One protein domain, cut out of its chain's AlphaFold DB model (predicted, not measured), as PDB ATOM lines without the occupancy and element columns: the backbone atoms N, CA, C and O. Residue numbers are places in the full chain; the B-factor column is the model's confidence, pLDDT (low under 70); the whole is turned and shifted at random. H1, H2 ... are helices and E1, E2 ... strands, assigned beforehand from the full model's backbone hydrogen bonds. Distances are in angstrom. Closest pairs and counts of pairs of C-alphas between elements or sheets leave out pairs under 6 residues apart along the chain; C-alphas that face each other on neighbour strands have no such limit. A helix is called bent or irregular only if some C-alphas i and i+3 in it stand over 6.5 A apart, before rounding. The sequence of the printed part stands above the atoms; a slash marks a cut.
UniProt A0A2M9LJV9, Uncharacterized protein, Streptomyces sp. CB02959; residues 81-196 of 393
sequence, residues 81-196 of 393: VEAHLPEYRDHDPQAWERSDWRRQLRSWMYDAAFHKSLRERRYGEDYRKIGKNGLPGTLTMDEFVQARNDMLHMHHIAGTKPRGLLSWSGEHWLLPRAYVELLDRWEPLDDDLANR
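Overview. This is residues 81 to 196 of the 393 residues of an uncharacterized protein of Streptomyces sp. CB02959 (UniProt A0A2M9LJV9). Two long helices make a lopsided T: H1 is the stem, running through the middle of the domain, and its first residue comes near H6, the crossbar, at about a right angle. Short helices gather round the stem: H2 packs on residues 110 to 117 of H1, H3 and H5 sit near it, and H4 lies away from it. Beside H5 runs the one strand, E1, which leads straight into H6, while residues 81 to 100 form a long stretch with no named element. The printed part has 116 residues with six named helices and one named strand, in the order H1, H2, H3, H4, H5, E1, H6, and is mostly helix. It is compact, with a radius of gyration of the C-alphas of 14.5 A and spans of 45 by 30 by 27 A.

Arrangement. Residues 81 to 82 pair antiparallel with residues 174 to 175 of E1, residues 173 to 176, a strand that pairs with no named strand. Residues 167 to 168 pair antiparallel with residues 173 to 174 of E1. H1, residues 101 to 119, touches H2, residues 125 to 128, with residues 110 to 117 alone; the closest C-alphas, of Ala 113 and Tyr 127, are 5.7 A apart. H3, residues 141 to 146, is close to H1 but not clearly touching, about perpendicular at 89 degrees, with the closest C-alphas, of Ala 112 and Phe 144, 6.3 A apart. H4, residues 149 to 154, touches no helix and is apart from H1. H3 and H5, residues 162 to 165, only just touch, with 3 pairs of C-alphas within 8 A, the closest those of Val 145 and Arg 163 at 5.5 A. The closest C-alphas of H5 and E1, of Leu 165 and Leu 175, are 6.1 A apart. H6, residues 177 to 196, is close to H1 but not clearly touching, about perpendicular at 83 degrees; the closest C-alphas, of Trp 101 and Leu 183, are 6.9 A apart. Every O i to N i+4 pair is within hydrogen-bond range in H1 and H3; 14 of 16 are in H6 and 0 of 2 in H4, where 1 of 3 O i to N i+3 pairs is, and H2 and H5 are too short for an O i to N i+4 pair.

Along the chain. H1 begins at C-alpha 101 (235.209, 217.449, 274.293) and is 27.0 A long. H2, H3 and H5 measure 5.7, 8.4 and 5.4 A. H4, 9.1 A, is irregular: C-alphas 150 and 153 are 8.5 A apart. E1, 10.7 A, begins at C-alpha 173 (247.021, 223.449, 271.891). H6, 29.2 A, ends at C-alpha 196 (221.198, 205.693, 282.057); it is neither bent nor irregular, but only just: C-alphas 185 and 188 are 6.2 A apart.

Size, cuts and confidence. The two C-alphas farthest apart, of Arg 121 and Arg 196, are 45.0 A apart. The printed part has no cut, and the link from H2 to H3, 12 residues, is long. The mean pLDDT of the printed part is 86.7; residues 90 to 97, 123 to 125 and 149 to 154 are under 70.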
ATOM      1  N   VAL A  81     247.745 224.126 280.405       98.06
ATOM      2  CA  VAL A  81     248.056 222.713 280.152       98.06
ATOM      3  C   VAL A  81     247.740 222.333 278.720       98.06
ATOM      4  O   VAL A  81     246.890 222.940 278.068       98.06
ATOM      5  N   GLU A  82     248.403 221.287 278.234       97.81
ATOM      6  CA  GLU A  82     248.110 220.730 276.925       97.81
ATOM      7  C   GLU A  82     246.701 220.114 276.878       97.81
ATOM      8  O   GLU A  82     246.315 219.292 277.706       97.81
ATOM      9  N   ALA A  83     245.920 220.503 275.867       95.00
ATOM     10  CA  ALA A  83     244.562 220.007 275.655       95.00
ATOM     11  C   ALA A  83     244.523 218.596 275.034       95.00
ATOM     12  O   ALA A  83     243.477 217.951 275.068       95.00
ATOM     13  N   HIS A  84     245.635 218.122 274.459       94.06
ATOM     14  CA  HIS A  84     245.791 216.821 273.793       94.06
ATOM     15  C   HIS A  84     244.685 216.528 272.760       94.06
ATOM     16  O   HIS A  84     243.954 215.541 272.851       94.06
ATOM     17  N   LEU A  85     244.527 217.409 271.766       92.75
ATOM     18  CA  LEU A  85     243.503 217.232 270.732       92.75
ATOM     19  C   LEU A  85     243.847 216.043 269.813       92.75
ATOM     20  O   LEU A  85     244.953 216.009 269.269       92.75
ATOM     21  N   PRO A  86     242.909 215.111 269.558       91.31
ATOM     22  CA  PRO A  86     243.181 213.938 268.734       91.31
ATOM     23  C   PRO A  86     243.388 214.303 267.259       91.31
ATOM     24  O   PRO A  86     243.053 215.404 266.805       91.31
ATOM     25  N   GLU A  87     243.887 213.340 266.484       88.06
ATOM     26  CA  GLU A  87     243.861 213.423 265.024       88.06
ATOM     27  C   GLU A  87     242.426 213.587 264.511       88.06
ATOM     28  O   GLU A  87     241.476 212.975 265.011       88.06
ATOM     29  N   TYR A  88     242.273 214.414 263.479       85.19
ATOM     30  CA  TYR A  88     240.986 214.581 262.822       85.19
ATOM     31  C   TYR A  88     240.671 213.356 261.959       85.19
ATOM     32  O   TYR A  88     241.506 212.906 261.175       85.19
ATOM     33  N   ARG A  89     239.449 212.837 262.085       78.62
ATOM     34  CA  ARG A  89     238.922 211.748 261.259       78.62
ATOM     35  C   ARG A  89     237.601 212.190 260.659       78.62
ATOM     36  O   ARG A  89     236.710 212.617 261.399       78.62
ATOM     37  N   ASP A  90     237.468 212.061 259.344       66.69
ATOM     38  CA  ASP A  90     236.183 212.260 258.683       66.69
ATOM     39  C   ASP A  90     235.214 211.178 259.150       66.69
ATOM     40  O   ASP A  90     235.475 209.992 258.972       66.69
ATOM     41  N   HIS A  91     234.113 211.609 259.772       60.38
ATOM     42  CA  HIS A  91     232.987 210.766 260.168       60.38
ATOM     43  C   HIS A  91     233.383 209.411 260.778       60.38
ATOM     44  O   HIS A  91     233.254 208.374 260.137       60.38
ATOM     45  N   ASP A  92     233.768 209.402 262.054       58.28
ATOM     46  CA  ASP A  92     233.784 208.178 262.861       58.28
ATOM     47  C   ASP A  92     232.397 207.991 263.507       58.28
ATOM     48  O   ASP A  92     232.086 208.704 264.464       58.28
ATOM     49  N   PRO A  93     231.528 207.087 263.005       55.38
ATOM     50  CA  PRO A  93     230.163 206.942 263.509       55.38
ATOM     51  C   PRO A  93     230.120 206.510 264.978       55.38
ATOM     52  O   PRO A  93     229.184 206.886 265.678       55.38
ATOM     53  N   GLN A  94     231.137 205.771 265.444       53.44
ATOM     54  CA  GLN A  94     231.247 205.320 266.832       53.44
ATOM     55  C   GLN A  94     231.712 206.454 267.753       53.44
ATOM     56  O   GLN A  94     231.311 206.508 268.913       53.44
ATOM     57  N   ALA A  95     232.494 207.410 267.245       52.44
ATOM     58  CA  ALA A  95     232.938 208.560 268.032       52.44
ATOM     59  C   ALA A  95     231.799 209.526 268.406       52.44
ATOM     60  O   ALA A  95     231.888 210.197 269.428       52.44
ATOM     61  N   TRP A  96     230.707 209.573 267.634       57.56
ATOM     62  CA  TRP A  96     229.499 210.332 268.005       57.56
ATOM     63  C   TRP A  96     228.668 209.638 269.098       57.56
ATOM     64  O   TRP A  96     227.685 210.205 269.587       57.56
ATOM     65  N   GLU A  97     229.030 208.407 269.472       65.25
ATOM     66  CA  GLU A  97     228.376 207.655 270.539       65.25
ATOM     67  C   GLU A  97     228.961 207.927 271.922       65.25
ATOM     68  O   GLU A  97     228.521 207.288 272.877       65.25
ATOM     69  N   ARG A  98     229.933 208.828 272.068       78.25
ATOM     70  CA  ARG A  98     230.475 209.246 273.364       78.25
ATOM     71  C   ARG A  98     230.654 210.747 273.405       78.25
ATOM     72  O   ARG A  98     230.851 211.392 272.374       78.25
ATOM     73  N   SER A  99     230.542 211.293 274.598       86.50
ATOM     74  CA  SER A  99     230.919 212.672 274.845       86.50
ATOM     75  C   SER A  99     232.450 212.721 274.835       86.50
ATOM     76  O   SER A  99     233.100 211.927 275.500       86.50
ATOM     77  N   ASP A 100     233.016 213.559 273.967       91.38
ATOM     78  CA  ASP A 100     234.465 213.732 273.787       91.38
ATOM     79  C   ASP A 100     234.710 215.211 273.475       91.38
ATOM     80  O   ASP A 100     234.431 215.681 272.361       91.38
ATOM     81  N   TRP A 101     235.098 215.997 274.478       93.31
ATOM     82  CA  TRP A 101     235.209 217.449 274.293       93.31
ATOM     83  C   TRP A 101     236.407 217.826 273.409       93.31
ATOM     84  O   TRP A 101     236.322 218.775 272.620       93.31
ATOM     85  N   ARG A 102     237.495 217.048 273.468       94.31
ATOM     86  CA  ARG A 102     238.722 217.261 272.682       94.31
ATOM     87  C   ARG A 102     238.455 217.037 271.199       94.31
ATOM     88  O   ARG A 102     238.813 217.858 270.350       94.31
ATOM     89  N   ARG A 103     237.748 215.959 270.864       90.75
ATOM     90  CA  ARG A 103     237.317 215.672 269.494       90.75
ATOM     91  C   ARG A 103     236.281 216.660 268.990       90.75
ATOM     92  O   ARG A 103     236.350 217.033 267.822       90.75
ATOM     93  N   GLN A 104     235.348 217.111 269.832       89.88
ATOM     94  CA  GLN A 104     234.401 218.163 269.448       89.88
ATOM     95  C   GLN A 104     235.129 219.447 269.041       89.88
ATOM     96  O   GLN A 104     234.845 219.991 267.974       89.88
ATOM     97  N   LEU A 105     236.121 219.886 269.824       91.69
ATOM     98  CA  LEU A 105     236.969 221.024 269.462       91.69
ATOM     99  C   LEU A 105     237.709 220.799 268.144       91.69
ATOM    100  O   LEU A 105     237.670 221.665 267.267       91.69
ATOM    101  N   ARG A 106     238.328 219.625 267.972       92.12
ATOM    102  CA  ARG A 106     239.016 219.262 266.727       92.12
ATOM    103  C   ARG A 106     238.067 219.307 265.528       92.12
ATOM    104  O   ARG A 106     238.406 219.882 264.499       92.12
ATOM    105  N   SER A 107     236.868 218.747 265.663       88.94
ATOM    106  CA  SER A 107     235.842 218.768 264.619       88.94
ATOM    107  C   SER A 107     235.429 220.196 264.275       88.94
ATOM    108  O   SER A 107     235.344 220.527 263.097       88.94
ATOM    109  N   TRP A 108     235.258 221.075 265.267       90.44
ATOM    110  CA  TRP A 108     234.926 222.480 265.023       90.44
ATOM    111  C   TRP A 108     236.015 223.232 264.256       90.44
ATOM    112  O   TRP A 108     235.677 224.069 263.421       90.44
ATOM    113  N   MET A 109     237.298 222.950 264.511       92.25
ATOM    114  CA  MET A 109     238.406 223.558 263.762       92.25
ATOM    115  C   MET A 109     238.327 223.193 262.274       92.25
ATOM    116  O   MET A 109     238.400 224.067 261.410       92.25
ATOM    117  N   TYR A 110     238.133 221.908 261.970       91.19
ATOM    118  CA  TYR A 110     238.072 221.419 260.591       91.19
ATOM    119  C   TYR A 110     236.782 221.834 259.882       91.19
ATOM    120  O   TYR A 110     236.841 222.212 258.716       91.19
ATOM    121  N   ASP A 111     235.645 221.853 260.581       88.50
ATOM    122  CA  ASP A 111     234.379 222.353 260.038       88.50
ATOM    123  C   ASP A 111     234.494 223.844 259.669       88.50
ATOM    124  O   ASP A 111     234.107 224.263 258.576       88.50
ATOM    125  N   ALA A 112     235.121 224.654 260.531       90.44
ATOM    126  CA  ALA A 112     235.381 226.065 260.245       90.44
ATOM    127  C   ALA A 112     236.290 226.256 259.017       90.44
ATOM    128  O   ALA A 112     235.979 227.082 258.151       90.44
ATOM    129  N   ALA A 113     237.369 225.476 258.904       91.31
ATOM    130  CA  ALA A 113     238.275 225.518 257.757       91.31
ATOM    131  C   ALA A 113     237.606 225.047 256.457       91.31
ATOM    132  O   ALA A 113     237.748 225.699 255.422       91.31
ATOM    133  N   PHE A 114     236.816 223.972 256.514       88.31
ATOM    134  CA  PHE A 114     236.028 223.482 255.384       88.31
ATOM    135  C   PHE A 114     235.072 224.565 254.874       88.31
ATOM    136  O   PHE A 114     235.077 224.912 253.691       88.31
ATOM    137  N   HIS A 115     234.306 225.185 255.776       86.31
ATOM    138  CA  HIS A 115     233.385 226.255 255.406       86.31
ATOM    139  C   HIS A 115     234.089 227.511 254.889       86.31
ATOM    140  O   HIS A 115     233.548 228.180 254.006       86.31
ATOM    141  N   LYS A 116     235.288 227.835 255.388       88.69
ATOM    142  CA  LYS A 116     236.125 228.894 254.810       88.69
ATOM    143  C   LYS A 116     236.531 228.552 253.374       88.69
ATOM    144  O   LYS A 116     236.287 229.359 252.481       88.69
ATOM    145  N   SER A 117     237.043 227.344 253.136       87.38
ATOM    146  CA  SER A 117     237.450 226.876 251.802       87.38
ATOM    147  C   SER A 117     236.302 226.929 250.792       87.38
ATOM    148  O   SER A 117     236.486 227.395 249.667       87.38
ATOM    149  N   LEU A 118     235.096 226.524 251.215       85.31
ATOM    150  CA  LEU A 118     233.885 226.618 250.397       85.31
ATOM    151  C   LEU A 118     233.546 228.066 250.025       85.31
ATOM    152  O   LEU A 118     233.260 228.344 248.861       85.31
ATOM    153  N   ARG A 119     233.596 229.003 250.986       85.31
ATOM    154  CA  ARG A 119     233.345 230.432 250.716       85.31
ATOM    155  C   ARG A 119     234.376 231.026 249.760       85.31
ATOM    156  O   ARG A 119     234.017 231.813 248.891       85.31
ATOM    157  N   GLU A 120     235.633 230.617 249.892       84.69
ATOM    158  CA  GLU A 120     236.741 231.070 249.044       84.69
ATOM    159  C   GLU A 120     236.808 230.350 247.689       84.69
ATOM    160  O   GLU A 120     237.681 230.659 246.879       84.69
ATOM    161  N   ARG A 121     235.897 229.398 247.424       81.69
ATOM    162  CA  ARG A 121     235.874 228.561 246.211       81.69
ATOM    163  C   ARG A 121     237.208 227.855 245.946       81.69
ATOM    164  O   ARG A 121     237.581 227.617 244.798       81.69
ATOM    165  N   ARG A 122     237.931 227.514 247.013       70.88
ATOM    166  CA  ARG A 122     239.124 226.671 246.945       70.88
ATOM    167  C   ARG A 122     238.663 225.225 247.026       70.88
ATOM    168  O   ARG A 122     238.228 224.761 248.080       70.88
ATOM    169  N   TYR A 123     238.699 224.544 245.888       61.81
ATOM    170  CA  TYR A 123     238.319 223.140 245.774       61.81
ATOM    171  C   TYR A 123     239.567 222.266 245.950       61.81
ATOM    172  O   TYR A 123     240.522 222.401 245.192       61.81
ATOM    173  N   GLY A 124     239.574 221.401 246.969       66.94
ATOM    174  CA  GLY A 124     240.687 220.499 247.287       66.94
ATOM    175  C   GLY A 124     240.771 220.159 248.780       66.94
ATOM    176  O   GLY A 124     240.030 220.709 249.592       66.94
ATOM    177  N   GLU A 125     241.688 219.264 249.157       67.12
ATOM    178  CA  GLU A 125     241.914 218.861 250.560       67.12
ATOM    179  C   GLU A 125     242.884 219.783 251.321       67.12
ATOM    180  O   GLU A 125     243.277 219.494 252.451       67.12
ATOM    181  N   ASP A 126     243.268 220.920 250.736       78.19
ATOM    182  CA  ASP A 126     244.218 221.857 251.349       78.19
ATOM    183  C   ASP A 126     243.724 222.422 252.685       78.19
ATOM    184  O   ASP A 126     244.536 222.734 253.555       78.19
ATOM    185  N   TYR A 127     242.406 222.478 252.898       84.81
ATOM    186  CA  TYR A 127     241.832 222.891 254.177       84.81
ATOM    187  C   TYR A 127     242.135 221.911 255.320       84.81
ATOM    188  O   TYR A 127     241.976 222.288 256.472       84.81
ATOM    189  N   ARG A 128     242.564 220.669 255.043       87.75
ATOM    190  CA  ARG A 128     242.903 219.674 256.078       87.75
ATOM    191  C   ARG A 128     244.334 219.802 256.598       87.75
ATOM    192  O   ARG A 128     244.641 219.255 257.659       87.75
ATOM    193  N   LYS A 129     245.214 220.486 255.859       89.94
ATOM    194  CA  LYS A 129     246.624 220.669 256.230       89.94
ATOM    195  C   LYS A 129     246.719 221.609 257.426       89.94
ATOM    196  O   LYS A 129     246.145 222.689 257.390       89.94
ATOM    197  N   ILE A 130     247.444 221.212 258.468       90.38
ATOM    198  CA  ILE A 130     247.657 222.068 259.639       90.38
ATOM    199  C   ILE A 130     248.697 223.143 259.306       90.38
ATOM    200  O   ILE A 130     249.799 222.837 258.851       90.38
ATOM    201  N   GLY A 131     248.322 224.405 259.503       87.50
ATOM    202  CA  GLY A 131     249.195 225.561 259.357       87.50
ATOM    203  C   GLY A 131     250.117 225.762 260.563       87.50
ATOM    204  O   GLY A 131     249.985 225.119 261.602       87.50
ATOM    205  N   LYS A 132     251.044 226.720 260.450       89.31
ATOM    206  CA  LYS A 132     252.004 227.066 261.523       89.31
ATOM    207  C   LYS A 132     251.341 227.556 262.819       89.31
ATOM    208  O   LYS A 132     251.964 227.543 263.872       89.31
ATOM    209  N   ASN A 133     250.093 228.007 262.731       90.31
ATOM    210  CA  ASN A 133     249.268 228.446 263.853       90.31
ATOM    211  C   ASN A 133     248.454 227.302 264.492       90.31
ATOM    212  O   ASN A 133     247.523 227.578 265.242       90.31
ATOM    213  N   GLY A 134     248.732 226.042 264.137       91.25
ATOM    214  CA  GLY A 134     248.048 224.864 264.676       91.25
ATOM    215  C   GLY A 134     246.634 224.633 264.134       91.25
ATOM    216  O   GLY A 134     246.015 223.618 264.460       91.25
ATOM    217  N   LEU A 135     246.108 225.546 263.308       94.31
ATOM    218  CA  LEU A 135     244.770 225.461 262.725       94.31
ATOM    219  C   LEU A 135     244.793 224.843 261.315       94.31
ATOM    220  O   LEU A 135     245.774 224.992 260.585       94.31
ATOM    221  N   PRO A 136     243.710 224.163 260.904       93.88
ATOM    222  CA  PRO A 136     243.578 223.598 259.566       93.88
ATOM    223  C   PRO A 136     243.390 224.669 258.476       93.88
ATOM    224  O   PRO A 136     242.676 225.662 258.644       93.88
ATOM    225  N   GLY A 137     244.013 224.443 257.321       90.81
ATOM    226  CA  GLY A 137     243.925 225.288 256.140       90.81
ATOM    227  C   GLY A 137     244.536 226.671 256.350       90.81
ATOM    228  O   GLY A 137     245.613 226.831 256.916       90.81
ATOM    229  N   THR A 138     243.836 227.692 255.860       90.56
ATOM    230  CA  THR A 138     244.207 229.107 256.023       90.56
ATOM    231  C   THR A 138     243.466 229.776 257.181       90.56
ATOM    232  O   THR A 138     243.391 231.004 257.224       90.56
ATOM    233  N   LEU A 139     242.855 228.999 258.079       93.00
ATOM    234  CA  LEU A 139     242.023 229.510 259.165       93.00
ATOM    235  C   LEU A 139     242.869 230.290 260.184       93.00
ATOM    236  O   LEU A 139     243.904 229.802 260.640       93.00
ATOM    237  N   THR A 140     242.430 231.492 260.555       93.38
ATOM    238  CA  THR A 140     243.030 232.275 261.648       93.38
ATOM    239  C   THR A 140     242.315 232.020 262.976       93.38
ATOM    240  O   THR A 140     241.195 231.504 263.002       93.38
ATOM    241  N   MET A 141     242.943 232.395 264.099       92.19
ATOM    242  CA  MET A 141     242.305 232.276 265.417       92.19
ATOM    243  C   MET A 141     241.039 233.120 265.521       92.19
ATOM    244  O   MET A 141     240.012 232.609 265.961       92.19
ATOM    245  N   ASP A 142     241.074 234.364 265.042       91.94
ATOM    246  CA  ASP A 142     239.895 235.233 265.033       91.94
ATOM    247  C   ASP A 142     238.767 234.620 264.205       91.94
ATOM    248  O   ASP A 142     237.627 234.544 264.658       91.94
ATOM    249  N   GLU A 143     239.075 234.096 263.017       92.25
ATOM    250  CA  GLU A 143     238.082 233.416 262.190       92.25
ATOM    251  C   GLU A 143     237.528 232.164 262.865       92.25
ATOM    252  O   GLU A 143     236.334 231.908 262.751       92.25
ATOM    253  N   PHE A 144     238.348 231.386 263.574       91.75
ATOM    254  CA  PHE A 144     237.894 230.196 264.291       91.75
ATOM    255  C   PHE A 144     236.987 230.543 265.482       91.75
ATOM    256  O   PHE A 144     235.932 229.925 265.671       91.75
ATOM    257  N   VAL A 145     237.356 231.561 266.262       89.25
ATOM    258  CA  VAL A 145     236.547 232.068 267.378       89.25
ATOM    259  C   VAL A 145     235.223 232.635 266.865       89.25
ATOM    260  O   VAL A 145     234.180 232.365 267.459       89.25
ATOM    261  N   GLN A 146     235.241 233.359 265.743       86.75
ATOM    262  CA  GLN A 146     234.047 233.950 265.130       86.75
ATOM    263  C   GLN A 146     233.240 232.966 264.270       86.75
ATOM    264  O   GLN A 146     232.082 233.236 263.935       86.75
ATOM    265  N   ALA A 147     233.824 231.828 263.887       83.81
ATOM    266  CA  ALA A 147     233.180 230.870 263.005       83.81
ATOM    267  C   ALA A 147     231.852 230.422 263.606       83.81
ATOM    268  O   ALA A 147     231.798 229.922 264.729       83.81
ATOM    269  N   ARG A 148     230.778 230.540 262.824       71.25
ATOM    270  CA  ARG A 148     229.441 230.103 263.235       71.25
ATOM    271  C   ARG A 148     228.923 230.818 264.501       71.25
ATOM    272  O   ARG A 148     228.132 230.243 265.247       71.25
ATOM    273  N   ASN A 149     229.335 232.068 264.745       66.75
ATOM    274  CA  ASN A 149     228.751 232.918 265.795       66.75
ATOM    275  C   ASN A 149     227.274 233.279 265.544       66.75
ATOM    276  O   ASN A 149     226.609 233.796 266.429       66.75
ATOM    277  N   ASP A 150     226.720 232.986 264.373       59.75
ATOM    278  CA  ASP A 150     225.277 232.978 264.106       59.75
ATOM    279  C   ASP A 150     224.583 231.721 264.677       59.75
ATOM    280  O   ASP A 150     223.391 231.727 264.982       59.75
ATOM    281  N   MET A 151     225.346 230.650 264.909       64.12
ATOM    282  CA  MET A 151     224.916 229.401 265.535       64.12
ATOM    283  C   MET A 151     225.534 229.209 266.929       64.12
ATOM    284  O   MET A 151     225.936 228.101 267.279       64.12
ATOM    285  N   LEU A 152     225.539 230.259 267.769       55.97
ATOM    286  CA  LEU A 152     226.072 230.239 269.155       55.97
ATOM    287  C   LEU A 152     225.633 229.022 269.976       55.97
ATOM    288  O   LEU A 152     226.357 228.517 270.827       55.97
ATOM    289  N   HIS A 153     224.424 228.544 269.709       58.22
ATOM    290  CA  HIS A 153     223.826 227.414 270.384       58.22
ATOM    291  C   HIS A 153     224.472 226.061 270.033       58.22
ATOM    292  O   HIS A 153     224.265 225.107 270.770       58.22
ATOM    293  N   MET A 154     225.200 225.933 268.921       64.62
ATOM    294  CA  MET A 154     225.803 224.674 268.442       64.62
ATOM    295  C   MET A 154     227.285 224.523 268.817       64.62
ATOM    296  O   MET A 154     227.849 223.452 268.611       64.62
ATOM    297  N   HIS A 155     227.909 225.564 269.379       76.38
ATOM    298  CA  HIS A 155     229.351 225.604 269.640       76.38
ATOM    299  C   HIS A 155     229.675 225.989 271.084       76.38
ATOM    300  O   HIS A 155     230.478 226.881 271.355       76.38
ATOM    301  N   HIS A 156     229.031 225.295 272.017       88.75
ATOM    302  CA  HIS A 156     229.363 225.332 273.433       88.75
ATOM    303  C   HIS A 156     229.593 223.907 273.936       88.75
ATOM    304  O   HIS A 156     228.979 222.962 273.439       88.75
ATOM    305  N   ILE A 157     230.418 223.757 274.965       91.44
ATOM    306  CA  ILE A 157     230.561 222.508 275.722       91.44
ATOM    307  C   ILE A 157     230.209 222.855 277.158       91.44
ATOM    308  O   ILE A 157     230.654 223.891 277.651       91.44
ATOM    309  N   ALA A 158     229.342 222.071 277.801       92.25
ATOM    310  CA  ALA A 158     228.941 222.338 279.184       92.25
ATOM    311  C   ALA A 158     228.391 223.768 279.435       92.25
ATOM    312  O   ALA A 158     228.620 224.357 280.487       92.25
ATOM    313  N   GLY A 159     227.731 224.401 278.456       92.38
ATOM    314  CA  GLY A 159     227.286 225.799 278.584       92.38
ATOM    315  C   GLY A 159     228.419 226.840 278.640       92.38
ATOM    316  O   GLY A 159     228.184 227.964 279.075       92.38
ATOM    317  N   THR A 160     229.625 226.492 278.184       93.62
ATOM    318  CA  THR A 160     230.811 227.364 278.092       93.62
ATOM    319  C   THR A 160     231.339 227.432 276.652       93.62
ATOM    320  O   THR A 160     231.014 226.574 275.825       93.62
ATOM    321  N   LYS A 161     232.135 228.456 276.319       91.69
ATOM    322  CA  LYS A 161     232.663 228.717 274.967       91.69
ATOM    323  C   LYS A 161     234.187 228.503 274.916       91.69
ATOM    324  O   LYS A 161     234.938 229.473 274.997       91.69
ATOM    325  N   PRO A 162     234.667 227.264 274.713       92.12
ATOM    326  CA  PRO A 162     236.093 226.930 274.821       92.12
ATOM    327  C   PRO A 162     236.999 227.628 273.795       92.12
ATOM    328  O   PRO A 162     238.194 227.767 274.026       92.12
ATOM    329  N   ARG A 163     236.469 228.067 272.644       90.94
ATOM    330  CA  ARG A 163     237.299 228.555 271.526       90.94
ATOM    331  C   ARG A 163     238.139 229.779 271.869       90.94
ATOM    332  O   ARG A 163     239.271 229.865 271.416       90.94
ATOM    333  N   GLY A 164     237.585 230.702 272.656       89.06
ATOM    334  CA  GLY A 164     238.288 231.918 273.079       89.06
ATOM    335  C   GLY A 164     239.334 231.682 274.169       89.06
ATOM    336  O   GLY A 164     240.040 232.615 274.520       89.06
ATOM    337  N   LEU A 165     239.415 230.462 274.708       93.56
ATOM    338  CA  LEU A 165     240.380 230.081 275.741       93.56
ATOM    339  C   LEU A 165     241.604 229.362 275.166       93.56
ATOM    340  O   LEU A 165     242.583 229.175 275.878       93.56
ATOM    341  N   LEU A 166     241.532 228.920 273.907       94.69
ATOM    342  CA  LEU A 166     242.607 228.178 273.261       94.69
ATOM    343  C   LEU A 166     243.786 229.094 272.942       94.69
ATOM    344  O   LEU A 166     243.620 230.127 272.292       94.69
ATOM    345  N   SER A 167     244.983 228.643 273.298       94.75
ATOM    346  CA  SER A 167     246.243 229.232 272.850       94.75
ATOM    347  C   SER A 167     247.124 228.176 272.181       94.75
ATOM    348  O   SER A 167     246.969 226.973 272.397       94.75
ATOM    349  N   TRP A 168     248.016 228.620 271.298       95.56
ATOM    350  CA  TRP A 168     248.917 227.752 270.542       95.56
ATOM    351  C   TRP A 168     250.354 227.976 271.006       95.56
ATOM    352  O   TRP A 168     250.839 229.105 270.954       95.56
ATOM    353  N   SER A 169     251.044 226.913 271.427       94.06
ATOM    354  CA  SER A 169     252.436 227.000 271.900       94.06
ATOM    355  C   SER A 169     253.478 227.049 270.776       94.06
ATOM    356  O   SER A 169     254.657 227.271 271.035       94.06
ATOM    357  N   GLY A 170     253.059 226.810 269.529       92.88
ATOM    358  CA  GLY A 170     253.946 226.494 268.405       92.88
ATOM    359  C   GLY A 170     253.871 225.022 267.993       92.88
ATOM    360  O   GLY A 170     254.085 224.717 266.821       92.88
ATOM    361  N   GLU A 171     253.491 224.142 268.923       92.69
ATOM    362  CA  GLU A 171     253.412 222.688 268.710       92.69
ATOM    363  C   GLU A 171     252.133 222.059 269.282       92.69
ATOM    364  O   GLU A 171     251.586 221.120 268.703       92.69
ATOM    365  N   HIS A 172     251.613 222.610 270.380       94.38
ATOM    366  CA  HIS A 172     250.482 222.058 271.113       94.38
ATOM    367  C   HIS A 172     249.401 223.111 271.374       94.38
ATOM    368  O   HIS A 172     249.674 224.303 271.545       94.38
ATOM    369  N   TRP A 173     248.152 222.646 271.434       96.56
ATOM    370  CA  TRP A 173     247.021 223.449 271.891       96.56
ATOM    371  C   TRP A 173     246.970 223.450 273.410       96.56
ATOM    372  O   TRP A 173     246.980 222.384 274.025       96.56
ATOM    373  N   LEU A 174     246.871 224.638 273.994       97.94
ATOM    374  CA  LEU A 174     246.831 224.848 275.431       97.94
ATOM    375  C   LEU A 174     245.481 225.424 275.872       97.94
ATOM    376  O   LEU A 174     244.817 226.143 275.120       97.94
ATOM    377  N   LEU A 175     245.092 225.103 277.105       97.75
ATOM    378  CA  LEU A 175     243.917 225.627 277.804       97.75
ATOM    379  C   LEU A 175     244.242 225.838 279.293       97.75
ATOM    380  O   LEU A 175     245.105 225.131 279.816       97.75
ATOM    381  N   PRO A 176     243.526 226.732 280.002       98.06
ATOM    382  CA  PRO A 176     243.639 226.842 281.456       98.06
ATOM    383  C   PRO A 176     243.356 225.503 282.149       98.06
ATOM    384  O   PRO A 176     242.345 224.856 281.846       98.06
ATOM    385  N   ARG A 177     244.202 225.096 283.104       98.06
ATOM    386  CA  ARG A 177     244.092 223.806 283.812       98.06
ATOM    387  C   ARG A 177     242.714 223.588 284.417       98.06
ATOM    388  O   ARG A 177     242.079 222.574 284.139       98.06
ATOM    389  N   ALA A 178     242.222 224.566 285.174       97.19
ATOM    390  CA  ALA A 178     240.913 224.491 285.820       97.19
ATOM    391  C   ALA A 178     239.770 224.266 284.812       97.19
ATOM    392  O   ALA A 178     238.775 223.608 285.121       97.19
ATOM    393  N   TYR A 179     239.913 224.783 283.587       97.50
ATOM    394  CA  TYR A 179     238.934 224.587 282.524       97.50
ATOM    395  C   TYR A 179     239.033 223.194 281.886       97.50
ATOM    396  O   TYR A 179     238.004 222.572 281.627       97.50
ATOM    397  N   VAL A 180     240.246 222.668 281.686       97.69
ATOM    398  CA  VAL A 180     240.449 221.275 281.246       97.69
ATOM    399  C   VAL A 180     239.864 220.299 282.261       97.69
ATOM    400  O   VAL A 180     239.084 219.430 281.885       97.69
ATOM    401  N   GLU A 181     240.141 220.494 283.549       97.50
ATOM    402  CA  GLU A 181     239.588 219.661 284.619       97.50
ATOM    403  C   GLU A 181     238.055 219.731 284.682       97.50
ATOM    404  O   GLU A 181     237.400 218.716 284.923       97.50
ATOM    405  N   LEU A 182     237.460 220.905 284.443       97.56
ATOM    406  CA  LEU A 182     236.006 221.052 284.331       97.56
ATOM    407  C   LEU A 182     235.443 220.195 283.189       97.56
ATOM    408  O   LEU A 182     234.460 219.480 283.386       97.56
ATOM    409  N   LEU A 183     236.052 220.260 282.001       97.12
ATOM    410  CA  LEU A 183     235.597 219.487 280.844       97.12
ATOM    411  C   LEU A 183     235.842 217.979 281.017       97.12
ATOM    412  O   LEU A 183     234.998 217.179 280.612       97.12
ATOM    413  N   ASP A 184     236.926 217.595 281.691       97.25
ATOM    414  CA  ASP A 184     237.228 216.203 282.038       97.25
ATOM    415  C   ASP A 184     236.257 215.628 283.083       97.25
ATOM    416  O   ASP A 184     236.019 214.423 283.092       97.25
ATOM    417  N   ARG A 185     235.631 216.462 283.927       97.38
ATOM    418  CA  ARG A 185     234.511 216.045 284.797       97.38
ATOM    419  C   ARG A 185     233.168 216.032 284.069       97.38
ATOM    420  O   ARG A 185     232.330 215.170 284.338       97.38
ATOM    421  N   TRP A 186     232.954 216.972 283.149       96.69
ATOM    422  CA  TRP A 186     231.745 217.042 282.326       96.69
ATOM    423  C   TRP A 186     231.571 215.797 281.448       96.69
ATOM    424  O   TRP A 186     230.471 215.253 281.356       96.69
ATOM    425  N   GLU A 187     232.652 215.343 280.819       95.44
ATOM    426  CA  GLU A 187     232.637 214.252 279.847       95.44
ATOM    427  C   GLU A 187     232.044 212.933 280.391       95.44
ATOM    428  O   GLU A 187     231.036 212.468 279.842       95.44
ATOM    429  N   PRO A 188     232.555 212.346 281.495       95.62
ATOM    430  CA  PRO A 188     231.986 211.130 282.067       95.62
ATOM    431  C   PRO A 188     230.584 211.345 282.650       95.62
ATOM    432  O   PRO A 188     229.777 210.416 282.640       95.62
ATOM    433  N   LEU A 189     230.261 212.550 283.136       96.44
ATOM    434  CA  LEU A 189     228.917 212.874 283.621       96.44
ATOM    435  C   LEU A 189     227.882 212.806 282.489       96.44
ATOM    436  O   LEU A 189     226.818 212.204 282.653       96.44
ATOM    437  N   ASP A 190     228.177 213.426 281.348       93.50
ATOM    438  CA  ASP A 190     227.286 213.432 280.189       93.50
ATOM    439  C   ASP A 190     227.115 212.016 279.611       93.50
ATOM    440  O   ASP A 190     225.996 211.588 279.307       93.50
ATOM    441  N   ASP A 191     228.198 211.235 279.570       92.12
ATOM    442  CA  ASP A 191     228.158 209.839 279.139       92.12
ATOM    443  C   ASP A 191     227.377 208.924 280.094       92.12
ATOM    444  O   ASP A 191     226.595 208.085 279.638       92.12
ATOM    445  N   ASP A 192     227.507 209.092 281.410       94.56
ATOM    446  CA  ASP A 192     226.705 208.367 282.403       94.56
ATOM    447  C   ASP A 192     225.208 208.701 282.266       94.56
ATOM    448  O   ASP A 192     224.348 207.812 282.247       94.56
ATOM    449  N   LEU A 193     224.867 209.978 282.065       94.88
ATOM    450  CA  LEU A 193     223.491 210.399 281.785       94.88
ATOM    451  C   LEU A 193     222.948 209.757 280.505       94.88
ATOM    452  O   LEU A 193     221.828 209.234 280.508       94.88
ATOM    453  N   ALA A 194     223.735 209.764 279.429       91.88
ATOM    454  CA  ALA A 194     223.391 209.107 278.176       91.88
ATOM    455  C   ALA A 194     223.193 207.595 278.355       91.88
ATOM    456  O   ALA A 194     222.225 207.039 277.832       91.88
ATOM    457  N   ASN A 195     224.057 206.932 279.124       92.19
ATOM    458  CA  ASN A 195     223.969 205.499 279.388       92.19
ATOM    459  C   ASN A 195     222.735 205.136 280.214       92.19
ATOM    460  O   ASN A 195     221.978 204.250 279.811       92.19
ATOM    461  N   ARG A 196     222.440 205.875 281.288       94.19
ATOM    462  CA  ARG A 196     221.198 205.693 282.057       94.19
ATOM    463  C   ARG A 196     219.954 205.907 281.203       94.19
ATOM    464  O   ARG A 196     218.987 205.157 281.316       94.19
TER     465      ARG A 196